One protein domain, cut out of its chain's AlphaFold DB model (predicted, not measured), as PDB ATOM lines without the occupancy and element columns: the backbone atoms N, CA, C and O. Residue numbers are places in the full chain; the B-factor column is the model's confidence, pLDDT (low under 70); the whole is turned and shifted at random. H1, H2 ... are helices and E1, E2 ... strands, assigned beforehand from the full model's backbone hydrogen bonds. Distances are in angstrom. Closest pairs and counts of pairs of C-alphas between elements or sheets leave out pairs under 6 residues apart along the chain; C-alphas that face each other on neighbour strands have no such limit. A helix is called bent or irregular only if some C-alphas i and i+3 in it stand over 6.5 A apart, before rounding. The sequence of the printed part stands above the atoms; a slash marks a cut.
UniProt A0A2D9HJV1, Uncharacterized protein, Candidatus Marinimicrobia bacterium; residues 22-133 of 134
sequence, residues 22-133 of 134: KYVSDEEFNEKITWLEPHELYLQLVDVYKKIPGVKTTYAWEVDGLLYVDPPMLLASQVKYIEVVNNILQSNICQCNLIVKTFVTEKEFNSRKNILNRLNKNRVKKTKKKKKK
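This is residues 22 to 133 of the 134 residues of an uncharacterized protein of Candidatus Marinimicrobia bacterium (UniProt A0A2D9HJV1). A small twisted sheet of four short strands, with short helices at its rim and long loops around it, forms the body, and one long helix, H5, starts beside the edge strand E3 and runs away from the body as an arm. Its far part, with the two residues after it, sticks out: residues 125 to 133. The printed part has 112 residues, with five named helices and four named strands in the order H1 H2 E1 E2 E3 H3 E4 H4 H5; the sheet, in the order E2 E1 E4 E3, is mixed, and the class is mixed, helices and strands. The whole is compact, with a radius of gyration of the C-alphas of 14.3 A, yet its outline is elongated, spanning 47 by 30 by 27 A.

H1, residues 26 to 32, begins at C-alpha 26 (5.742, 20.010, -40.642) and is 9.9 A long. H2, residues 45 to 51, measures 10.1 A; it is irregular, with C-alphas 47 and 50 7.6 A apart. E1 is residues 61 to 63, 6.2 A, and E2 residues 66 to 68, 6.5 A. E3, residues 81 to 84, begins at (17.473, 23.272, -44.252) and measures 10.3 A. H3 is residues 88 to 94, 10.2 A; E4 residues 98 to 101, 10.0 A; H4 residues 106 to 109, 5.0 A. H5, residues 115 to 131, is 25.0 A long and ends at C-alpha 131 (17.158, 29.064, -16.099).

E1 and E2 form an antiparallel hairpin at 146 degrees, with N 61 and O 68 2.8 A apart. E1 and E4 are parallel at 13 degrees, with N 62 and O 98 at 2.8 A. E4 and E3 are antiparallel at 171 degrees, with N 83 and O 99 at 2.9 A. H3, H4 and H5 are on the sheet but only graze it, with residues 91 to 94, 108 to 109 and 115 to 117. The closest C-alphas of E3 and H5, those of Ile 82 and Ile 115, are 5.6 A apart; those of E3 and H4, Tyr 81 and Phe 109, 6.1 A. H1 and H2 are not on the sheet. H1 and H5 are close but not clearly touching, Lys 32 and Asn 120 having the closest C-alphas at 7.4 A. H3 and H5 have every O i to N i+4 pair within hydrogen-bond range, H1 has 2 of 3, H2 1 of 3 with 2 of 4 O i to N i+3 pairs, and H4 is too short for an i+4 pair.

The two C-alphas farthest apart, those of Asn 92 and Lys 133, are 47.6 A apart. The printed part has no cut. The links from H1 to H2 and from E2 to E3 are long, 12 residues each. The mean pLDDT of the printed part is 87.8; it is under 70 at residues 123, 125 to 127 and 129 to 133.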
ATOM      1  N   LYS A  22      13.366   8.603 -44.592       90.56
ATOM      2  CA  LYS A  22      12.320   9.214 -43.768       90.56
ATOM      3  C   LYS A  22      12.377  10.737 -43.908       90.56
ATOM      4  O   LYS A  22      13.417  11.340 -43.632       90.56
ATOM      5  N   TYR A  23      11.269  11.343 -44.322       91.75
ATOM      6  CA  TYR A  23      11.106  12.794 -44.428       91.75
ATOM      7  C   TYR A  23      10.589  13.397 -43.121       91.75
ATOM      8  O   TYR A  23       9.882  12.735 -42.364       91.75
ATOM      9  N   VAL A  24      10.957  14.652 -42.862       92.69
ATOM     10  CA  VAL A  24      10.524  15.400 -41.673       92.69
ATOM     11  C   VAL A  24       9.193  16.097 -41.959       92.69
ATOM     12  O   VAL A  24       9.118  16.941 -42.863       92.69
ATOM     13  N   SER A  25       8.157  15.761 -41.185       92.81
ATOM     14  CA  SER A  25       6.841  16.404 -41.291       92.81
ATOM     15  C   SER A  25       6.872  17.847 -40.780       92.81
ATOM     16  O   SER A  25       7.827  18.270 -40.121       92.81
ATOM     17  N   ASP A  26       5.841  18.623 -41.102       90.12
ATOM     18  CA  ASP A  26       5.742  20.010 -40.642       90.12
ATOM     19  C   ASP A  26       5.532  20.083 -39.128       90.12
ATOM     20  O   ASP A  26       6.114  20.942 -38.472       90.12
ATOM     21  N   GLU A  27       4.791  19.142 -38.544       90.31
ATOM     22  CA  GLU A  27       4.604  19.031 -37.096       90.31
ATOM     23  C   GLU A  27       5.939  18.759 -36.395       90.31
ATOM     24  O   GLU A  27       6.327  19.502 -35.493       90.31
ATOM     25  N   GLU A  28       6.691  17.754 -36.861       88.69
ATOM     26  CA  GLU A  28       8.005  17.420 -36.298       88.69
ATOM     27  C   GLU A  28       8.981  18.601 -36.420       88.69
ATOM     28  O   GLU A  28       9.790  18.865 -35.522       88.69
ATOM     29  N   PHE A  29       8.917  19.326 -37.537       89.19
ATOM     30  CA  PHE A  29       9.717  20.520 -37.743       89.19
ATOM     31  C   PHE A  29       9.329  21.648 -36.775       89.19
ATOM     32  O   PHE A  29      10.207  22.213 -36.114       89.19
ATOM     33  N   ASN A  30       8.035  21.939 -36.646       86.81
ATOM     34  CA  ASN A  30       7.497  23.013 -35.810       86.81
ATOM     35  C   ASN A  30       7.763  22.791 -34.313       86.81
ATOM     36  O   ASN A  30       7.991  23.752 -33.581       86.81
ATOM     37  N   GLU A  31       7.827  21.540 -33.852       86.44
ATOM     38  CA  GLU A  31       8.236  21.223 -32.475       86.44
ATOM     39  C   GLU A  31       9.716  21.536 -32.197       86.44
ATOM     40  O   GLU A  31      10.108  21.828 -31.063       86.44
ATOM     41  N   LYS A  32      10.570  21.452 -33.224       84.38
ATOM     42  CA  LYS A  32      12.035  21.539 -33.092       84.38
ATOM     43  C   LYS A  32      12.600  22.897 -33.501       84.38
ATOM     44  O   LYS A  32      13.725  23.237 -33.106       84.38
ATOM     45  N   ILE A  33      11.869  23.667 -34.305       82.69
ATOM     46  CA  ILE A  33      12.308  24.975 -34.776       82.69
ATOM     47  C   ILE A  33      12.367  25.957 -33.605       82.69
ATOM     48  O   ILE A  33      11.408  26.193 -32.882       82.69
ATOM     49  N   THR A  34      13.540  26.541 -33.393       85.12
ATOM     50  CA  THR A  34      13.721  27.567 -32.362       85.12
ATOM     51  C   THR A  34      14.528  28.746 -32.869       85.12
ATOM     52  O   THR A  34      14.730  29.685 -32.117       85.12
ATOM     53  N   TRP A  35      15.015  28.759 -34.109       87.94
ATOM     54  CA  TRP A  35      15.793  29.885 -34.631       87.94
ATOM     55  C   TRP A  35      14.927  31.109 -34.986       87.94
ATOM     56  O   TRP A  35      15.437  32.231 -34.928       87.94
ATOM     57  N   LEU A  36      13.633  30.898 -35.252       90.75
ATOM     58  CA  LEU A  36      12.633  31.949 -35.452       90.75
ATOM     59  C   LEU A  36      11.954  32.354 -34.141       90.75
ATOM     60  O   LEU A  36      11.839  31.567 -33.199       90.75
ATOM     61  N   GLU A  37      11.540  33.609 -34.056       90.38
ATOM     62  CA  GLU A  37      10.608  34.115 -33.048       90.38
ATOM     63  C   GLU A  37       9.160  34.006 -33.553       90.38
ATOM     64  O   GLU A  37       8.953  33.950 -34.764       90.38
ATOM     65  N   PRO A  38       8.138  34.001 -32.674       90.69
ATOM     66  CA  PRO A  38       6.745  33.825 -33.099       90.69
ATOM     67  C   PRO A  38       6.281  34.820 -34.171       90.69
ATOM     68  O   PRO A  38       5.573  34.441 -35.097       90.69
ATOM     69  N   HIS A  39       6.723  36.078 -34.086       91.25
ATOM     70  CA  HIS A  39       6.386  37.109 -35.072       91.25
ATOM     71  C   HIS A  39       7.153  36.957 -36.399       91.25
ATOM     72  O   HIS A  39       6.752  37.534 -37.403       91.25
ATOM     73  N   GLU A  40       8.238  36.180 -36.421       92.75
ATOM     74  CA  GLU A  40       9.053  35.941 -37.618       92.75
ATOM     75  C   GLU A  40       8.540  34.762 -38.458       92.75
ATOM     76  O   GLU A  40       8.994  34.573 -39.584       92.75
ATOM     77  N   LEU A  41       7.592  33.967 -37.946       91.44
ATOM     78  CA  LEU A  41       7.049  32.796 -38.652       91.44
ATOM     79  C   LEU A  41       6.369  33.156 -39.981       91.44
ATOM     80  O   LEU A  41       6.313  32.324 -40.884       91.44
ATOM     81  N   TYR A  42       5.875  34.387 -40.095       92.06
ATOM     82  CA  TYR A  42       5.175  34.901 -41.273       92.06
ATOM     83  C   TYR A  42       6.050  35.820 -42.135       92.06
ATOM     84  O   TYR A  42       5.576  36.341 -43.141       92.06
ATOM     85  N   LEU A  43       7.311  36.040 -41.749       95.38
ATOM     86  CA  LEU A  43       8.243  36.855 -42.523       95.38
ATOM     87  C   LEU A  43       8.874  36.042 -43.653       95.38
ATOM     88  O   LEU A  43       9.022  34.815 -43.568       95.38
ATOM     89  N   GLN A  44       9.291  36.742 -44.707       95.00
ATOM     90  CA  GLN A  44      10.036  36.109 -45.784       95.00
ATOM     91  C   GLN A  44      11.444  35.750 -45.303       95.00
ATOM     92  O   GLN A  44      12.033  36.422 -44.453       95.00
ATOM     93  N   LEU A  45      12.027  34.698 -45.875       93.44
ATOM     94  CA  LEU A  45      13.390  34.276 -45.565       93.44
ATOM     95  C   LEU A  45      14.388  35.423 -45.798       93.44
ATOM     96  O   LEU A  45      15.316  35.598 -45.007       93.44
ATOM     97  N   VAL A  46      14.165  36.241 -46.832       92.69
ATOM     98  CA  VAL A  46      14.977  37.429 -47.146       92.69
ATOM     99  C   VAL A  46      14.930  38.518 -46.063       92.69
ATOM    100  O   VAL A  46      15.850  39.326 -45.970       92.69
ATOM    101  N   ASP A  47      13.935  38.511 -45.177       92.75
ATOM    102  CA  ASP A  47      13.854  39.479 -44.078       92.75
ATOM    103  C   ASP A  47      14.628  39.006 -42.839       92.75
ATOM    104  O   ASP A  47      15.082  39.811 -42.024       92.75
ATOM    105  N   VAL A  48      14.838  37.693 -42.705       92.06
ATOM    106  CA  VAL A  48      15.433  37.081 -41.504       92.06
ATOM    107  C   VAL A  48      16.794  36.420 -41.747       92.06
ATOM    108  O   VAL A  48      17.474  36.047 -40.784       92.06
ATOM    109  N   TYR A  49      17.248  36.299 -43.003       89.38
ATOM    110  CA  TYR A  49      18.477  35.568 -43.355       89.38
ATOM    111  C   TYR A  49      19.736  36.103 -42.661       89.38
ATOM    112  O   TYR A  49      20.676  35.346 -42.432       89.38
ATOM    113  N   LYS A  50      19.760  37.383 -42.269       88.44
ATOM    114  CA  LYS A  50      20.887  38.006 -41.550       88.44
ATOM    115  C   LYS A  50      21.194  37.324 -40.210       88.44
ATOM    116  O   LYS A  50      22.308  37.437 -39.705       88.44
ATOM    117  N   LYS A  51      20.236  36.583 -39.638       88.50
ATOM    118  CA  LYS A  51      20.432  35.758 -38.430       88.50
ATOM    119  C   LYS A  51      21.251  34.493 -38.706       88.50
ATOM    120  O   LYS A  51      21.723  33.853 -37.764       88.50
ATOM    121  N   ILE A  52      21.406  34.113 -39.973       89.06
ATOM    122  CA  ILE A  52      22.089  32.898 -40.403       89.06
ATOM    123  C   ILE A  52      23.581  33.216 -40.593       89.06
ATOM    124  O   ILE A  52      23.963  33.927 -41.523       89.06
ATOM    125  N   PRO A  53      24.465  32.688 -39.732       87.81
ATOM    126  CA  PRO A  53      25.885  32.996 -39.802       87.81
ATOM    127  C   PRO A  53      26.507  32.447 -41.088       87.81
ATOM    128  O   PRO A  53      26.381  31.258 -41.387       87.81
ATOM    129  N   GLY A  54      27.246  33.303 -41.789       86.38
ATOM    130  CA  GLY A  54      27.957  32.960 -43.021       86.38
ATOM    131  C   GLY A  54      27.228  33.358 -44.302       86.38
ATOM    132  O   GLY A  54      27.875  33.402 -45.342       86.38
ATOM    133  N   VAL A  55      25.941  33.716 -44.243       86.62
ATOM    134  CA  VAL A  55      25.239  34.268 -45.411       86.62
ATOM    135  C   VAL A  55      25.712  35.703 -45.633       86.62
ATOM    136  O   VAL A  55      25.516  36.564 -44.777       86.62
ATOM    137  N   LYS A  56      26.375  35.954 -46.766       76.56
ATOM    138  CA  LYS A  56      26.932  37.275 -47.112       76.56
ATOM    139  C   LYS A  56      26.115  38.018 -48.163       76.56
ATOM    140  O   LYS A  56      26.197  39.238 -48.236       76.56
ATOM    141  N   THR A  57      25.353  37.292 -48.972       75.12
ATOM    142  CA  THR A  57      24.711  37.817 -50.177       75.12
ATOM    143  C   THR A  57      23.263  37.356 -50.272       75.12
ATOM    144  O   THR A  57      22.881  36.311 -49.744       75.12
ATOM    145  N   THR A  58      22.449  38.159 -50.948       75.44
ATOM    146  CA  THR A  58      21.036  37.887 -51.234       75.44
ATOM    147  C   THR A  58      20.833  37.400 -52.664       75.44
ATOM    148  O   THR A  58      19.747  37.544 -53.188       75.44
ATOM    149  N   TYR A  59      21.862  36.884 -53.331       81.25
ATOM    150  CA  TYR A  59      21.750  36.451 -54.723       81.25
ATOM    151  C   TYR A  59      22.322  35.050 -54.918       81.25
ATOM    152  O   TYR A  59      23.181  34.607 -54.142       81.25
ATOM    153  N   ALA A  60      21.857  34.384 -55.976       88.81
ATOM    154  CA  ALA A  60      22.219  33.017 -56.348       88.81
ATOM    155  C   ALA A  60      21.854  31.998 -55.254       88.81
ATOM    156  O   ALA A  60      22.715  31.404 -54.597       88.81
ATOM    157  N   TRP A  61      20.556  31.851 -55.005       92.44
ATOM    158  CA  TRP A  61      20.005  30.882 -54.061       92.44
ATOM    159  C   TRP A  61      19.539  29.643 -54.815       92.44
ATOM    160  O   TRP A  61      18.806  29.750 -55.787       92.44
ATOM    161  N   GLU A  62      19.922  28.465 -54.350       94.00
ATOM    162  CA  GLU A  62      19.287  27.217 -54.754       94.00
ATOM    163  C   GLU A  62      18.158  26.922 -53.762       94.00
ATOM    164  O   GLU A  62      18.416  26.788 -52.565       94.00
ATOM    165  N   VAL A  63      16.916  26.821 -54.236       94.88
ATOM    166  CA  VAL A  63      15.764  26.412 -53.424       94.88
ATOM    167  C   VAL A  63      15.181  25.136 -54.009       94.88
ATOM    168  O   VAL A  63      14.690  25.143 -55.135       94.88
ATOM    169  N   ASP A  64      15.272  24.039 -53.256       94.19
ATOM    170  CA  ASP A  64      14.773  22.711 -53.653       94.19
ATOM    171  C   ASP A  64      15.237  22.268 -55.063       94.19
ATOM    172  O   ASP A  64      14.507  21.618 -55.809       94.19
ATOM    173  N   GLY A  65      16.476  22.618 -55.430       93.06
ATOM    174  CA  GLY A  65      17.095  22.278 -56.718       93.06
ATOM    175  C   GLY A  65      16.870  23.294 -57.844       93.06
ATOM    176  O   GLY A  65      17.397  23.107 -58.939       93.06
ATOM    177  N   LEU A  66      16.125  24.375 -57.598       93.38
ATOM    178  CA  LEU A  66      15.935  25.470 -58.551       93.38
ATOM    179  C   LEU A  66      16.844  26.648 -58.199       93.38
ATOM    180  O   LEU A  66      16.869  27.095 -57.053       93.38
ATOM    181  N   LEU A  67      17.572  27.165 -59.190       93.62
ATOM    182  CA  LEU A  67      18.436  28.328 -59.018       93.62
ATOM    183  C   LEU A  67      17.641  29.626 -59.193       93.62
ATOM    184  O   LEU A  67      16.974  29.834 -60.203       93.62
ATOM    185  N   TYR A  68      17.789  30.521 -58.227       92.25
ATOM    186  CA  TYR A  68      17.194  31.844 -58.199       92.25
ATOM    187  C   TYR A  68      18.290  32.903 -58.135       92.25
ATOM    188  O   TYR A  68      19.130  32.901 -57.231       92.25
ATOM    189  N   VAL A  69      18.283  33.823 -59.100       89.19
ATOM    190  CA  VAL A  69      19.214  34.959 -59.108       89.19
ATOM    191  C   VAL A  69      18.887  35.903 -57.954       89.19
ATOM    192  O   VAL A  69      19.788  36.236 -57.187       89.19
ATOM    193  N   ASP A  70      17.606  36.227 -57.782       87.56
ATOM    194  CA  ASP A  70      17.069  37.026 -56.678       87.56
ATOM    195  C   ASP A  70      16.328  36.140 -55.662       87.56
ATOM    196  O   ASP A  70      15.805  35.095 -56.047       87.56
ATOM    197  N   PRO A  71      16.232  36.518 -54.375       84.12
ATOM    198  CA  PRO A  71      15.562  35.700 -53.371       84.12
ATOM    199  C   PRO A  71      14.095  35.459 -53.748       84.12
ATOM    200  O   PRO A  71      13.362  36.428 -53.967       84.12
ATOM    201  N   PRO A  72      13.629  34.199 -53.793       88.00
ATOM    202  CA  PRO A  72      12.221  33.930 -54.020       88.00
ATOM    203  C   PRO A  72      11.385  34.349 -52.808       88.00
ATOM    204  O   PRO A  72      11.871  34.391 -51.672       88.00
ATOM    205  N   MET A  73      10.093  34.583 -53.043       91.00
ATOM    206  CA  MET A  73       9.108  34.732 -51.973       91.00
ATOM    207  C   MET A  73       8.925  33.389 -51.261       91.00
ATOM    208  O   MET A  73       8.150  32.539 -51.691       91.00
ATOM    209  N   LEU A  74       9.671  33.195 -50.176       93.75
ATOM    210  CA  LEU A  74       9.671  31.974 -49.377       93.75
ATOM    211  C   LEU A  74       9.534  32.342 -47.904       93.75
ATOM    212  O   LEU A  74      10.329  33.135 -47.398       93.75
ATOM    213  N   LEU A  75       8.555  31.771 -47.202       94.75
ATOM    214  CA  LEU A  75       8.397  32.026 -45.770       94.75
ATOM    215  C   LEU A  75       9.521  31.353 -44.990       94.75
ATOM    216  O   LEU A  75       9.855  30.191 -45.223       94.75
ATOM    217  N   ALA A  76      10.067  32.055 -44.001       93.56
ATOM    218  CA  ALA A  76      11.142  31.511 -43.179       93.56
ATOM    219  C   ALA A  76      10.723  30.236 -42.423       93.56
ATOM    220  O   ALA A  76      11.542  29.342 -42.209       93.56
ATOM    221  N   SER A  77       9.445  30.136 -42.048       93.56
ATOM    222  CA  SER A  77       8.854  28.975 -41.373       93.56
ATOM    223  C   SER A  77       8.742  27.731 -42.255       93.56
ATOM    224  O   SER A  77       8.628  26.636 -41.725       93.56
ATOM    225  N   GLN A  78       8.820  27.855 -43.580       94.19
ATOM    226  CA  GLN A  78       8.797  26.700 -44.488       94.19
ATOM    227  C   GLN A  78      10.186  26.073 -44.664       94.19
ATOM    228  O   GLN A  78      10.330  24.992 -45.231       94.19
ATOM    229  N   VAL A  79      11.234  26.749 -44.190       94.94
ATOM    230  CA  VAL A  79      12.618  26.386 -44.480       94.94
ATOM    231  C   VAL A  79      13.150  25.422 -43.429       94.94
ATOM    232  O   VAL A  79      13.414  25.795 -42.284       94.94
ATOM    233  N   LYS A  80      13.388  24.177 -43.845       95.50
ATOM    234  CA  LYS A  80      13.861  23.102 -42.962       95.50
ATOM    235  C   LYS A  80      15.377  22.910 -43.010       95.50
ATOM    236  O   LYS A  80      15.968  22.352 -42.077       95.50
ATOM    237  N   TYR A  81      16.030  23.395 -44.065       95.94
ATOM    238  CA  TYR A  81      17.473  23.272 -44.252       95.94
ATOM    239  C   TYR A  81      18.075  24.501 -44.908       95.94
ATOM    240  O   TYR A  81      17.543  24.998 -45.898       95.94
ATOM    241  N   ILE A  82      19.216  24.941 -44.372       95.19
ATOM    242  CA  ILE A  82      20.049  25.974 -44.987       95.19
ATOM    243  C   ILE A  82      21.518  25.560 -44.912       95.19
ATOM    244  O   ILE A  82      22.038  25.317 -43.819       95.19
ATOM    245  N   GLU A  83      22.194  25.540 -46.058       94.31
ATOM    246  CA  GLU A  83      23.643  25.356 -46.190       94.31
ATOM    247  C   GLU A  83      24.241  26.556 -46.925       94.31
ATOM    248  O   GLU A  83      23.828  26.901 -48.027       94.31
ATOM    249  N   VAL A  84      25.232  27.196 -46.305       93.06
ATOM    250  CA  VAL A  84      26.019  28.246 -46.958       93.06
ATOM    251  C   VAL A  84      27.120  27.582 -47.772       93.06
ATOM    252  O   VAL A  84      27.942  26.839 -47.223       93.06
ATOM    253  N   VAL A  85      27.165  27.888 -49.064       91.56
ATOM    254  CA  VAL A  85      28.150  27.346 -49.995       91.56
ATOM    255  C   VAL A  85      29.391  28.231 -49.978       91.56
ATOM    256  O   VAL A  85      29.421  29.309 -50.556       91.56
ATOM    257  N   ASN A  86      30.432  27.768 -49.286       85.62
ATOM    258  CA  ASN A  86      31.703  28.495 -49.156       85.62
ATOM    259  C   ASN A  86      32.844  27.888 -49.988       85.62
ATOM    260  O   ASN A  86      33.924  28.468 -50.066       85.62
ATOM    261  N   ASN A  87      32.647  26.695 -50.555       86.50
ATOM    262  CA  ASN A  87      33.660  26.011 -51.355       86.50
ATOM    263  C   ASN A  87      33.470  26.359 -52.836       86.50
ATOM    264  O   ASN A  87      32.385  26.145 -53.371       86.50
ATOM    265  N   ILE A  88      34.542  26.815 -53.495       85.31
ATOM    266  CA  ILE A  88      34.580  27.153 -54.927       85.31
ATOM    267  C   ILE A  88      34.038  26.007 -55.789       85.31
ATOM    268  O   ILE A  88      33.233  26.242 -56.680       85.31
ATOM    269  N   LEU A  89      34.415  24.756 -55.499       88.12
ATOM    270  CA  LEU A  89      33.949  23.606 -56.280       88.12
ATOM    271  C   LEU A  89      32.427  23.442 -56.191       88.12
ATOM    272  O   LEU A  89      31.762  23.235 -57.199       88.12
ATOM    273  N   GLN A  90      31.873  23.547 -54.983       84.31
ATOM    274  CA  GLN A  90      30.438  23.387 -54.756       84.31
ATOM    275  C   GLN A  90      29.651  24.576 -55.319       84.31
ATOM    276  O   GLN A  90      28.600  24.373 -55.916       84.31
ATOM    277  N   SER A  91      30.202  25.787 -55.197       85.38
ATOM    278  CA  SER A  91      29.640  27.003 -55.790       85.38
ATOM    279  C   SER A  91      29.600  26.913 -57.316       85.38
ATOM    280  O   SER A  91      28.584  27.255 -57.901       85.38
ATOM    281  N   ASN A  92      30.623  26.345 -57.964       85.38
ATOM    282  CA  ASN A  92      30.611  26.114 -59.412       85.38
ATOM    283  C   ASN A  92      29.576  25.063 -59.851       85.38
ATOM    284  O   ASN A  92      29.038  25.173 -60.949       85.38
ATOM    285  N   ILE A  93      29.301  24.052 -59.017       87.56
ATOM    286  CA  ILE A  93      28.324  22.995 -59.330       87.56
ATOM    287  C   ILE A  93      26.890  23.515 -59.211       87.56
ATOM    288  O   ILE A  93      26.106  23.324 -60.133       87.56
ATOM    289  N   CYS A  94      26.541  24.160 -58.093       85.94
ATOM    290  CA  CYS A  94      25.178  24.666 -57.894       85.94
ATOM    291  C   CYS A  94      24.954  26.058 -58.499       85.94
ATOM    292  O   CYS A  94      23.818  26.515 -58.570       85.94
ATOM    293  N   GLN A  95      26.030  26.752 -58.883       89.12
ATOM    294  CA  GLN A  95      26.021  28.167 -59.271       89.12
ATOM    295  C   GLN A  95      25.354  29.060 -58.217       89.12
ATOM    296  O   GLN A  95      24.706  30.052 -58.534       89.12
ATOM    297  N   CYS A  96      25.513  28.691 -56.945       90.62
ATOM    298  CA  CYS A  96      24.779  29.243 -55.820       90.62
ATOM    299  C   CYS A  96      25.705  29.568 -54.636       90.62
ATOM    300  O   CYS A  96      26.792  29.002 -54.480       90.62
ATOM    301  N   ASN A  97      25.251  30.478 -53.776       90.56
ATOM    302  CA  ASN A  97      25.897  30.831 -52.507       90.56
ATOM    303  C   ASN A  97      25.157  30.239 -51.300       90.56
ATOM    304  O   ASN A  97      25.713  30.128 -50.203       90.56
ATOM    305  N   LEU A  98      23.888  29.880 -51.490       92.88
ATOM    306  CA  LEU A  98      22.998  29.402 -50.446       92.88
ATOM    307  C   LEU A  98      22.133  28.274 -50.995       92.88
ATOM    308  O   LEU A  98      21.479  28.461 -52.014       92.88
ATOM    309  N   ILE A  99      22.110  27.141 -50.300       94.50
ATOM    310  CA  ILE A  99      21.190  26.037 -50.575       94.50
ATOM    311  C   ILE A  99      20.119  26.052 -49.495       94.50
ATOM    312  O   ILE A  99      20.421  25.983 -48.300       94.50
ATOM    313  N   VAL A 100      18.870  26.119 -49.926       95.50
ATOM    314  CA  VAL A 100      17.671  26.171 -49.101       95.50
ATOM    315  C   VAL A 100      16.791  24.989 -49.479       95.50
ATOM    316  O   VAL A 100      16.608  24.695 -50.659       95.50
ATOM    317  N   LYS A 101      16.243  24.293 -48.481       96.56
ATOM    318  CA  LYS A 101      15.258  23.237 -48.731       96.56
ATOM    319  C   LYS A 101      14.039  23.366 -47.839       96.56
ATOM    320  O   LYS A 101      14.167  23.618 -46.633       96.56
ATOM    321  N   THR A 102      12.877  23.129 -48.435       96.00
ATOM    322  CA  THR A 102      11.582  23.052 -47.745       96.00
ATOM    323  C   THR A 102      11.179  21.603 -47.472       96.00
ATOM    324  O   THR A 102      10.556  21.310 -46.449       96.00
ATOM    325  N   PHE A 103      11.649  20.667 -48.300       94.25
ATOM    326  CA  PHE A 103      11.459  19.228 -48.122       94.25
ATOM    327  C   PHE A 103      12.794  18.551 -47.822       94.25
ATOM    328  O   PHE A 103      13.739  18.619 -48.605       94.25
ATOM    329  N   VAL A 104      12.892  17.915 -46.652       95.25
ATOM    330  CA  VAL A 104      14.156  17.346 -46.166       95.25
ATOM    331  C   VAL A 104      13.954  15.978 -45.551       95.25
ATOM    332  O   VAL A 104      12.965  15.708 -44.863       95.25
ATOM    333  N   THR A 105      14.948  15.128 -45.751       94.88
ATOM    334  CA  THR A 105      15.078  13.871 -45.018       94.88
ATOM    335  C   THR A 105      15.554  14.128 -43.588       94.88
ATOM    336  O   THR A 105      16.200  15.137 -43.295       94.88
ATOM    337  N   GLU A 106      15.315  13.184 -42.679       92.25
ATOM    338  CA  GLU A 106      15.804  13.259 -41.297       92.25
ATOM    339  C   GLU A 106      17.340  13.379 -41.243       92.25
ATOM    340  O   GLU A 106      17.899  14.079 -40.391       92.25
ATOM    341  N   LYS A 107      18.038  12.753 -42.201       92.81
ATOM    342  CA  LYS A 107      19.495  12.845 -42.353       92.81
ATOM    343  C   LYS A 107      19.945  14.262 -42.706       92.81
ATOM    344  O   LYS A 107      20.905  14.761 -42.119       92.81
ATOM    345  N   GLU A 108      19.274  14.912 -43.653       94.62
ATOM    346  CA  GLU A 108      19.575  16.293 -44.043       94.62
ATOM    347  C   GLU A 108      19.220  17.268 -42.924       94.62
ATOM    348  O   GLU A 108      20.046  18.102 -42.549       94.62
ATOM    349  N   PHE A 109      18.042  17.109 -42.320       93.06
ATOM    350  CA  PHE A 109      17.588  17.939 -41.212       93.06
ATOM    351  C   PHE A 109      18.592  17.940 -40.051       93.06
ATOM    352  O   PHE A 109      18.984  19.000 -39.555       93.06
ATOM    353  N   ASN A 110      19.092  16.758 -39.678       91.25
ATOM    354  CA  ASN A 110      20.066  16.584 -38.602       91.25
ATOM    355  C   ASN A 110      21.530  16.777 -39.032       91.25
ATOM    356  O   ASN A 110      22.432  16.665 -38.191       91.25
ATOM    357  N   SER A 111      21.791  17.096 -40.300       93.12
ATOM    358  CA  SER A 111      23.140  17.291 -40.831       93.12
ATOM    359  C   SER A 111      23.882  18.425 -40.117       93.12
ATOM    360  O   SER A 111      23.290  19.398 -39.644       93.12
ATOM    361  N   ARG A 112      25.218  18.325 -40.065       90.62
ATOM    362  CA  ARG A 112      26.094  19.427 -39.617       90.62
ATOM    363  C   ARG A 112      26.163  20.567 -40.633       90.62
ATOM    364  O   ARG A 112      26.489  21.685 -40.246       90.62
ATOM    365  N   LYS A 113      25.876  20.268 -41.903       92.62
ATOM    366  CA  LYS A 113      25.793  21.259 -42.978       92.62
ATOM    367  C   LYS A 113      24.548  22.140 -42.844       92.62
ATOM    368  O   LYS A 113      24.611  23.312 -43.191       92.62
ATOM    369  N   ASN A 114      23.472  21.604 -42.253       94.62
ATOM    370  CA  ASN A 114      22.281  22.376 -41.921       94.62
ATOM    371  C   ASN A 114      22.592  23.378 -40.801       94.62
ATOM    372  O   ASN A 114      22.692  23.020 -39.622       94.62
ATOM    373  N   ILE A 115      22.711  24.654 -41.147       93.31
ATOM    374  CA  ILE A 115      23.008  25.714 -40.182       93.31
ATOM    375  C   ILE A 115      21.870  25.864 -39.165       93.31
ATOM    376  O   ILE A 115      22.141  26.150 -37.993       93.31
ATOM    377  N   LEU A 116      20.622  25.597 -39.563       92.00
ATOM    378  CA  LEU A 116      19.459  25.701 -38.679       92.00
ATOM    379  C   LEU A 116      19.541  24.721 -37.504       92.00
ATOM    380  O   LEU A 116      19.243  25.089 -36.368       92.00
ATOM    381  N   ASN A 117      20.059  23.510 -37.727       89.44
ATOM    382  CA  ASN A 117      20.300  22.524 -36.669       89.44
ATOM    383  C   ASN A 117      21.239  23.081 -35.579       89.44
ATOM    384  O   ASN A 117      20.998  22.926 -34.377       89.44
ATOM    385  N   ARG A 118      22.297  23.799 -35.981       83.56
ATOM    386  CA  ARG A 118      23.218  24.466 -35.047       83.56
ATOM    387  C   ARG A 118      22.543  25.624 -34.312       83.56
ATOM    388  O   ARG A 118      22.726  25.751 -33.101       83.56
ATOM    389  N   LEU A 119      21.775  26.453 -35.018       84.88
ATOM    390  CA  LEU A 119      21.056  27.583 -34.421       84.88
ATOM    391  C   LEU A 119      20.052  27.112 -33.362       84.88
ATOM    392  O   LEU A 119      20.074  27.617 -32.236       84.88
ATOM    393  N   ASN A 120      19.273  26.075 -33.678       81.38
ATOM    394  CA  ASN A 120      18.299  25.496 -32.759       81.38
ATOM    395  C   ASN A 120      18.981  24.962 -31.484       81.38
ATOM    396  O   ASN A 120      18.608  25.308 -30.359       81.38
ATOM    397  N   LYS A 121      20.077  24.201 -31.633       80.12
ATOM    398  CA  LYS A 121      20.860  23.685 -30.493       80.12
ATOM    399  C   LYS A 121      21.437  24.799 -29.613       80.12
ATOM    400  O   LYS A 121      21.452  24.674 -28.384       80.12
ATOM    401  N   ASN A 122      21.914  25.885 -30.217       74.00
ATOM    402  CA  ASN A 122      22.502  27.008 -29.486       74.00
ATOM    403  C   ASN A 122      21.458  27.775 -28.664       74.00
ATOM    404  O   ASN A 122      21.738  28.133 -27.515       74.00
ATOM    405  N   ARG A 123      20.245  27.980 -29.197       68.88
ATOM    406  CA  ARG A 123      19.172  28.671 -28.464       68.88
ATOM    407  C   ARG A 123      18.705  27.858 -27.259       68.88
ATOM    408  O   ARG A 123      18.637  28.406 -26.160       68.88
ATOM    409  N   VAL A 124      18.526  26.540 -27.408       70.62
ATOM    410  CA  VAL A 124      18.173  25.641 -26.290       70.62
ATOM    411  C   VAL A 124      19.212  25.707 -25.163       70.62
ATOM    412  O   VAL A 124      18.852  25.826 -23.988       70.62
ATOM    413  N   LYS A 125      20.511  25.690 -25.495       68.75
ATOM    414  CA  LYS A 125      21.591  25.827 -24.499       68.75
ATOM    415  C   LYS A 125      21.552  27.180 -23.785       68.75
ATOM    416  O   LYS A 125      21.706  27.223 -22.562       68.75
ATOM    417  N   LYS A 126      21.320  28.275 -24.519       68.19
ATOM    418  CA  LYS A 126      21.213  29.628 -23.948       68.19
ATOM    419  C   LYS A 126      20.041  29.725 -22.965       68.19
ATOM    420  O   LYS A 126      20.227  30.218 -21.854       68.19
ATOM    421  N   THR A 127      18.878  29.182 -23.324       68.25
ATOM    422  CA  THR A 127      17.690  29.146 -22.455       68.25
ATOM    423  C   THR A 127      17.933  28.324 -21.189       68.25
ATOM    424  O   THR A 127      17.632  28.793 -20.091       68.25
ATOM    425  N   LYS A 128      18.554  27.138 -21.301       70.88
ATOM    426  CA  LYS A 128      18.907  26.304 -20.134       70.88
ATOM    427  C   LYS A 128      19.888  27.005 -19.186       70.88
ATOM    428  O   LYS A 128      19.704  26.952 -17.975       70.88
ATOM    429  N   LYS A 129      20.901  27.705 -19.715       67.94
ATOM    430  CA  LYS A 129      21.868  28.460 -18.896       67.94
ATOM    431  C   LYS A 129      21.215  29.634 -18.159       67.94
ATOM    432  O   LYS A 129      21.582  29.893 -17.019       67.94
ATOM    433  N   LYS A 130      20.244  30.314 -18.781       69.50
ATOM    434  CA  LYS A 130      19.477  31.398 -18.143       69.50
ATOM    435  C   LYS A 130      18.612  30.874 -16.988       69.50
ATOM    436  O   LYS A 130      18.632  31.470 -15.924       69.50
ATOM    437  N   LYS A 131      17.954  29.718 -17.159       67.81
ATOM    438  CA  LYS A 131      17.158  29.064 -16.099       67.81
ATOM    439  C   LYS A 131      17.969  28.578 -14.891       67.81
ATOM    440  O   LYS A 131      17.386  28.414 -13.840       67.81
ATOM    441  N   LYS A 132      19.273  28.310 -15.040       69.06
ATOM    442  CA  LYS A 132      20.148  27.845 -13.942       69.06
ATOM    443  C   LYS A 132      20.797  28.994 -13.151       69.06
ATOM    444  O   LYS A 132      21.462  28.744 -12.155       69.06
ATOM    445  N   LYS A 133      20.704  30.229 -13.657       59.72
ATOM    446  CA  LYS A 133      21.249  31.440 -13.017       59.72
ATOM    447  C   LYS A 133      20.209  32.216 -12.202       59.72
ATOM    448  O   LYS A 133      20.618  33.071 -11.424       59.72
TER     449      LYS A 133